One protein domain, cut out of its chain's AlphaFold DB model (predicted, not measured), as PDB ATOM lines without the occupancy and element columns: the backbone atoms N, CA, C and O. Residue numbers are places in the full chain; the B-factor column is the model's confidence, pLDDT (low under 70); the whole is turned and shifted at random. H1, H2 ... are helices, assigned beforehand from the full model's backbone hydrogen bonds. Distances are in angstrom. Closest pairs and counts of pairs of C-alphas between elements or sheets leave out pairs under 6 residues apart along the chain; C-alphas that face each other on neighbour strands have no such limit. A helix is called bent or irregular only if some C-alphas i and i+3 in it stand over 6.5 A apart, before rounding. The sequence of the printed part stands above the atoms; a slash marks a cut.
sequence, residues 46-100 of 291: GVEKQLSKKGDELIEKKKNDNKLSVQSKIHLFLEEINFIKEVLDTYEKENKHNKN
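AT A GLANCE: This is residues 46 to 100 of the 291 residues of an uncharacterized protein of Hepatocystis sp. ex Piliocolobus tephrosceles (UniProt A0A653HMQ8). Picture a long helical hairpin: H1 runs out, the chain turns at residues 64 to 69, and the longer H2 folds back side by side with H1 and runs on past it. The far part of H2 sticks out as a free arm, residues 91 to 100, of which 91 to 99 belong to H2. The printed part has 55 residues, with two named helices in the order H1, H2 and no named strand; its class is all helix. It is loose, with a radius of gyration of the C-alphas of 14.1 A, and a rod in outline, spanning 48 by 18 by 10 A.

HOW THE PARTS SIT: Start with H1, residues 46 to 63, and set it beside H2, residues 70 to 99: the two touch, with 7 pairs of C-alphas within 8 A. Look at Leu 51 and Val 87 for their closest C-alphas, 7.2 A apart. Their lines stand at a shallow tilt of 23 degrees and run opposite ways, a helical hairpin. H2 touches H1 with residues 76 to 87 alone. In both H1 and H2 each O i to N i+4 pair is within hydrogen-bond range.

IN THESE COORDINATES: Find C-alpha 46 at (206.947, 169.335, 213.651); from there H1 runs 26.3 A to C-alpha 63 at (215.777, 158.177, 235.790). After the link, pick up H2 at C-alpha 70, (226.315, 166.820, 242.042), and go 43.6 A to C-alpha 99 at (194.673, 186.027, 218.923). Neither helix is bent.

THE WHOLE: The two C-alphas farthest apart are those of Lys 67 and Asn 100, 48.0 A. Without its free stretch the body spans 34 by 17 by 8 A. The printed part has no cut, and the link from H1 to H2 is short, with 6 residues. Mean pLDDT of the printed part is 80.7; look for values under 70 at residue 46 and residues 94 to 100 of this model.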
ATOM      1  N   GLY A  46     205.485 169.444 213.656       68.25
ATOM      2  CA  GLY A  46     206.947 169.335 213.651       68.25
ATOM      3  C   GLY A  46     207.605 169.809 214.951       68.25
ATOM      4  O   GLY A  46     208.576 169.201 215.402       68.25
ATOM      5  N   VAL A  47     207.073 170.869 215.565       70.25
ATOM      6  CA  VAL A  47     207.622 171.456 216.798       70.25
ATOM      7  C   VAL A  47     207.226 170.622 218.017       70.25
ATOM      8  O   VAL A  47     208.075 170.331 218.859       70.25
ATOM      9  N   GLU A  48     205.983 170.138 218.069       74.06
ATOM     10  CA  GLU A  48     205.505 169.256 219.139       74.06
ATOM     11  C   GLU A  48     206.298 167.938 219.189       74.06
ATOM     12  O   GLU A  48     206.774 167.535 220.253       74.06
ATOM     13  N   LYS A  49     206.560 167.309 218.032       79.50
ATOM     14  CA  LYS A  49     207.401 166.099 217.946       79.50
ATOM     15  C   LYS A  49     208.829 166.336 218.453       79.50
ATOM     16  O   LYS A  49     209.410 165.456 219.091       79.50
ATOM     17  N   GLN A  50     209.407 167.509 218.190       80.94
ATOM     18  CA  GLN A  50     210.748 167.857 218.674       80.94
ATOM     19  C   GLN A  50     210.776 168.092 220.188       80.94
ATOM     20  O   GLN A  50     211.700 167.619 220.854       80.94
ATOM     21  N   LEU A  51     209.770 168.779 220.737       84.38
ATOM     22  CA  LEU A  51     209.643 169.001 222.178       84.38
ATOM     23  C   LEU A  51     209.388 167.690 222.928       84.38
ATOM     24  O   LEU A  51     210.035 167.451 223.944       84.38
ATOM     25  N   SER A  52     208.534 166.810 222.395       83.00
ATOM     26  CA  SER A  52     208.291 165.477 222.964       83.00
ATOM     27  C   SER A  52     209.582 164.666 223.035       83.00
ATOM     28  O   SER A  52     209.936 164.167 224.097       83.00
ATOM     29  N   LYS A  53     210.350 164.618 221.937       88.06
ATOM     30  CA  LYS A  53     211.626 163.893 221.899       88.06
ATOM     31  C   LYS A  53     212.636 164.438 222.916       88.06
ATOM     32  O   LYS A  53     213.267 163.662 223.627       88.06
ATOM     33  N   LYS A  54     212.781 165.767 223.008       85.50
ATOM     34  CA  LYS A  54     213.650 166.411 224.010       85.50
ATOM     35  C   LYS A  54     213.190 166.114 225.443       85.50
ATOM     36  O   LYS A  54     214.028 165.890 226.311       85.50
ATOM     37  N   GLY A  55     211.878 166.092 225.681       86.81
ATOM     38  CA  GLY A  55     211.289 165.735 226.971       86.81
ATOM     39  C   GLY A  55     211.598 164.293 227.375       86.81
ATOM     40  O   GLY A  55     212.063 164.057 228.490       86.81
ATOM     41  N   ASP A  56     211.430 163.342 226.454       87.81
ATOM     42  CA  ASP A  56     211.732 161.924 226.686       87.81
ATOM     43  C   ASP A  56     213.221 161.701 227.001       87.81
ATOM     44  O   ASP A  56     213.565 160.990 227.949       87.81
ATOM     45  N   GLU A  57     214.117 162.370 226.267       88.69
ATOM     46  CA  GLU A  57     215.561 162.352 226.534       88.69
ATOM     47  C   GLU A  57     215.888 162.891 227.938       88.69
ATOM     48  O   GLU A  57     216.732 162.330 228.644       88.69
ATOM     49  N   LEU A  58     215.204 163.952 228.378       88.88
ATOM     50  CA  LEU A  58     215.391 164.538 229.704       88.88
ATOM     51  C   LEU A  58     214.908 163.598 230.822       88.88
ATOM     52  O   LEU A  58     215.585 163.434 231.841       88.88
ATOM     53  N   ILE A  59     213.768 162.932 230.616       87.25
ATOM     54  CA  ILE A  59     213.202 161.953 231.553       87.25
ATOM     55  C   ILE A  59     214.142 160.754 231.714       87.25
ATOM     56  O   ILE A  59     214.402 160.323 232.841       87.25
ATOM     57  N   GLU A  60     214.705 160.237 230.621       87.75
ATOM     58  CA  GLU A  60     215.674 159.133 230.666       87.75
ATOM     59  C   GLU A  60     216.976 159.516 231.388       87.75
ATOM     60  O   GLU A  60     217.503 158.734 232.192       87.75
ATOM     61  N   LYS A  61     217.471 160.748 231.197       86.25
ATOM     62  CA  LYS A  61     218.603 161.271 231.984       86.25
ATOM     63  C   LYS A  61     218.261 161.341 233.479       86.25
ATOM     64  O   LYS A  61     219.088 160.968 234.312       86.25
ATOM     65  N   LYS A  62     217.035 161.751 233.824       84.62
ATOM     66  CA  LYS A  62     216.566 161.922 235.210       84.62
ATOM     67  C   LYS A  62     216.308 160.597 235.933       84.62
ATOM     68  O   LYS A  62     216.597 160.486 237.122       84.62
ATOM     69  N   LYS A  63     215.874 159.544 235.229       86.25
ATOM     70  CA  LYS A  63     215.777 158.177 235.790       86.25
ATOM     71  C   LYS A  63     217.119 157.659 236.317       86.25
ATOM     72  O   LYS A  63     217.154 156.870 237.258       86.25
ATOM     73  N   ASN A  64     218.224 158.131 235.743       80.31
ATOM     74  CA  ASN A  64     219.580 157.773 236.152       80.31
ATOM     75  C   ASN A  64     220.222 158.783 237.127       80.31
ATOM     76  O   ASN A  64     221.400 158.636 237.462       80.31
ATOM     77  N   ASP A  65     219.466 159.763 237.638       76.06
ATOM     78  CA  ASP A  65     219.992 160.877 238.441       76.06
ATOM     79  C   ASP A  65     220.695 160.433 239.734       76.06
ATOM     80  O   ASP A  65     221.693 161.017 240.152       76.06
ATOM     81  N   ASN A  66     220.260 159.329 240.346       75.50
ATOM     82  CA  ASN A  66     220.885 158.797 241.563       75.50
ATOM     83  C   ASN A  66     222.353 158.373 241.373       75.50
ATOM     84  O   ASN A  66     223.073 158.234 242.359       75.50
ATOM     85  N   LYS A  67     222.804 158.183 240.127       82.38
ATOM     86  CA  LYS A  67     224.186 157.811 239.783       82.38
ATOM     87  C   LYS A  67     225.033 159.000 239.314       82.38
ATOM     88  O   LYS A  67     226.222 158.825 239.059       82.38
ATOM     89  N   LEU A  68     224.442 160.186 239.171       81.69
ATOM     90  CA  LEU A  68     225.124 161.373 238.663       81.69
ATOM     91  C   LEU A  68     225.858 162.125 239.777       81.69
ATOM     92  O   LEU A  68     225.405 162.201 240.921       81.69
ATOM     93  N   SER A  69     226.995 162.727 239.419       88.69
ATOM     94  CA  SER A  69     227.701 163.655 240.307       88.69
ATOM     95  C   SER A  69     226.856 164.908 240.555       88.69
ATOM     96  O   SER A  69     226.076 165.303 239.690       88.69
ATOM     97  N   VAL A  70     227.048 165.582 241.695       81.19
ATOM     98  CA  VAL A  70     226.315 166.820 242.042       81.19
ATOM     99  C   VAL A  70     226.390 167.863 240.919       81.19
ATOM    100  O   VAL A  70     225.386 168.485 240.583       81.19
ATOM    101  N   GLN A  71     227.551 168.006 240.276       83.19
ATOM    102  CA  GLN A  71     227.746 168.933 239.159       83.19
ATOM    103  C   GLN A  71     226.898 168.556 237.932       83.19
ATOM    104  O   GLN A  71     226.313 169.425 237.290       83.19
ATOM    105  N   SER A  72     226.778 167.261 237.633       83.81
ATOM    106  CA  SER A  72     225.920 166.756 236.555       83.81
ATOM    107  C   SER A  72     224.432 166.936 236.865       83.81
ATOM    108  O   SER A  72     223.668 167.230 235.951       83.81
ATOM    109  N   LYS A  73     224.022 166.840 238.137       84.38
ATOM    110  CA  LYS A  73     222.637 167.124 238.556       84.38
ATOM    111  C   LYS A  73     222.270 168.590 238.364       84.38
ATOM    112  O   LYS A  73     221.203 168.900 237.848       84.38
ATOM    113  N   ILE A  74     223.179 169.494 238.737       86.31
ATOM    114  CA  ILE A  74     223.007 170.937 238.517       86.31
ATOM    115  C   ILE A  74     222.898 171.230 237.015       86.31
ATOM    116  O   ILE A  74     222.047 172.012 236.603       86.31
ATOM    117  N   HIS A  75     223.718 170.580 236.186       86.69
ATOM    118  CA  HIS A  75     223.633 170.732 234.735       86.69
ATOM    119  C   HIS A  75     222.295 170.229 234.173       86.69
ATOM    120  O   HIS A  75     221.662 170.940 233.399       86.69
ATOM    121  N   LEU A  76     221.824 169.059 234.619       88.88
ATOM    122  CA  LEU A  76     220.530 168.500 234.221       88.88
ATOM    123  C   LEU A  76     219.358 169.405 234.637       88.88
ATOM    124  O   LEU A  76     218.424 169.603 233.869       88.88
ATOM    125  N   PHE A  77     219.436 170.010 235.822       86.25
ATOM    126  CA  PHE A  77     218.451 170.986 236.289       86.25
ATOM    127  C   PHE A  77     218.413 172.248 235.409       86.25
ATOM    128  O   PHE A  77     217.340 172.760 235.098       86.25
ATOM    129  N   LEU A  78     219.570 172.738 234.957       89.00
ATOM    130  CA  LEU A  78     219.632 173.869 234.025       89.00
ATOM    131  C   LEU A  78     219.101 173.504 232.630       89.00
ATOM    132  O   LEU A  78     218.438 174.332 232.003       89.00
ATOM    133  N   GLU A  79     219.355 172.282 232.149       87.88
ATOM    134  CA  GLU A  79     218.727 171.760 230.926       87.88
ATOM    135  C   GLU A  79     217.193 171.730 231.063       87.88
ATOM    136  O   GLU A  79     216.493 172.152 230.143       87.88
ATOM    137  N   GLU A  80     216.670 171.319 232.222       88.19
ATOM    138  CA  GLU A  80     215.231 171.266 232.512       88.19
ATOM    139  C   GLU A  80     214.584 172.660 232.507       88.19
ATOM    140  O   GLU A  80     213.561 172.867 231.853       88.19
ATOM    141  N   ILE A  81     215.214 173.646 233.153       87.81
ATOM    142  CA  ILE A  81     214.742 175.040 233.131       87.81
ATOM    143  C   ILE A  81     214.713 175.591 231.701       87.81
ATOM    144  O   ILE A  81     213.743 176.238 231.302       87.81
ATOM    145  N   ASN A  82     215.765 175.338 230.918       88.25
ATOM    146  CA  ASN A  82     215.830 175.803 229.535       88.25
ATOM    147  C   ASN A  82     214.764 175.139 228.658       88.25
ATOM    148  O   ASN A  82     214.151 175.820 227.840       88.25
ATOM    149  N   PHE A  83     214.503 173.846 228.859       90.50
ATOM    150  CA  PHE A  83     213.441 173.134 228.157       90.50
ATOM    151  C   PHE A  83     212.052 173.694 228.495       90.50
ATOM    152  O   PHE A  83     211.278 173.991 227.589       90.50
ATOM    153  N   ILE A  84     211.750 173.929 229.777       86.44
ATOM    154  CA  ILE A  84     210.477 174.542 230.201       86.44
ATOM    155  C   ILE A  84     210.298 175.918 229.550       86.44
ATOM    156  O   ILE A  84     209.218 176.239 229.056       86.44
ATOM    157  N   LYS A  85     211.364 176.720 229.506       86.75
ATOM    158  CA  LYS A  85     211.340 178.022 228.840       86.75
ATOM    159  C   LYS A  85     211.061 177.896 227.338       86.75
ATOM    160  O   LYS A  85     210.233 178.634 226.820       86.75
ATOM    161  N   GLU A  86     211.699 176.944 226.658       87.38
ATOM    162  CA  GLU A  86     211.475 176.674 225.230       87.38
ATOM    163  C   GLU A  86     210.016 176.269 224.944       87.38
ATOM    164  O   GLU A  86     209.414 176.749 223.979       87.38
ATOM    165  N   VAL A  87     209.416 175.446 225.812       85.25
ATOM    166  CA  VAL A  87     207.999 175.054 225.729       85.25
ATOM    167  C   VAL A  87     207.080 176.266 225.919       85.25
ATOM    168  O   VAL A  87     206.166 176.474 225.121       85.25
ATOM    169  N   LEU A  88     207.337 177.099 226.932       84.25
ATOM    170  CA  LEU A  88     206.540 178.301 227.201       84.25
ATOM    171  C   LEU A  88     206.625 179.325 226.061       84.25
ATOM    172  O   LEU A  88     205.595 179.839 225.629       84.25
ATOM    173  N   ASP A  89     207.825 179.576 225.532       83.75
ATOM    174  CA  ASP A  89     208.035 180.490 224.403       83.75
ATOM    175  C   ASP A  89     207.301 180.002 223.143       83.75
ATOM    176  O   ASP A  89     206.784 180.802 222.358       83.75
ATOM    177  N   THR A  90     207.251 178.684 222.937       82.56
ATOM    178  CA  THR A  90     206.527 178.064 221.819       82.56
ATOM    179  C   THR A  90     205.018 178.240 221.981       82.56
ATOM    180  O   THR A  90     204.356 178.723 221.061       82.56
ATOM    181  N   TYR A  91     204.490 177.964 223.174       78.75
ATOM    182  CA  TYR A  91     203.072 178.139 223.487       78.75
ATOM    183  C   TYR A  91     202.624 179.608 223.390       78.75
ATOM    184  O   TYR A  91     201.541 179.919 222.891       78.75
ATOM    185  N   GLU A  92     203.463 180.558 223.816       78.56
ATOM    186  CA  GLU A  92     203.144 181.985 223.716       78.56
ATOM    187  C   GLU A  92     203.110 182.469 222.255       78.56
ATOM    188  O   GLU A  92     202.255 183.283 221.885       78.56
ATOM    189  N   LYS A  93     204.006 181.956 221.400       77.56
ATOM    190  CA  LYS A  93     203.990 182.231 219.953       77.56
ATOM    191  C   LYS A  93     202.717 181.694 219.297       77.56
ATOM    192  O   LYS A  93     202.107 182.412 218.506       77.56
ATOM    193  N   GLU A  94     202.282 180.494 219.671       69.12
ATOM    194  CA  GLU A  94     201.034 179.891 219.191       69.12
ATOM    195  C   GLU A  94     199.799 180.703 219.629       69.12
ATOM    196  O   GLU A  94     198.943 181.052 218.812       69.12
ATOM    197  N   ASN A  95     199.748 181.134 220.892       64.56
ATOM    198  CA  ASN A  95     198.653 181.964 221.404       64.56
ATOM    199  C   ASN A  95     198.575 183.350 220.744       64.56
ATOM    200  O   ASN A  95     197.476 183.859 220.504       64.56
ATOM    201  N   LYS A  96     199.716 183.971 220.415       66.31
ATOM    202  CA  LYS A  96     199.750 185.225 219.638       66.31
ATOM    203  C   LYS A  96     199.226 185.019 218.212       66.31
ATOM    204  O   LYS A  96     198.513 185.885 217.704       66.31
ATOM    205  N   HIS A  97     199.501 183.866 217.601       56.31
ATOM    206  CA  HIS A  97     198.980 183.511 216.279       56.31
ATOM    207  C   HIS A  97     197.454 183.287 216.291       56.31
ATOM    208  O   HIS A  97     196.760 183.723 215.371       56.31
ATOM    209  N   ASN A  98     196.913 182.699 217.363       53.19
ATOM    210  CA  ASN A  98     195.469 182.490 217.542       53.19
ATOM    211  C   ASN A  98     194.699 183.780 217.875       53.19
ATOM    212  O   ASN A  98     193.565 183.954 217.425       53.19
ATOM    213  N   LYS A  99     195.302 184.728 218.608       53.25
ATOM    214  CA  LYS A  99     194.673 186.027 218.923       53.25
ATOM    215  C   LYS A  99     194.517 186.925 217.694       53.25
ATOM    216  O   LYS A  99     193.465 187.533 217.528       53.25
ATOM    217  N   ASN A 100     195.504 186.938 216.797       49.16
ATOM    218  CA  ASN A 100     195.435 187.708 215.548       49.16
ATOM    219  C   ASN A 100     194.366 187.188 214.563       49.16
ATOM    220  O   ASN A 100     193.956 187.921 213.668       49.16
TER     221      ASN A 100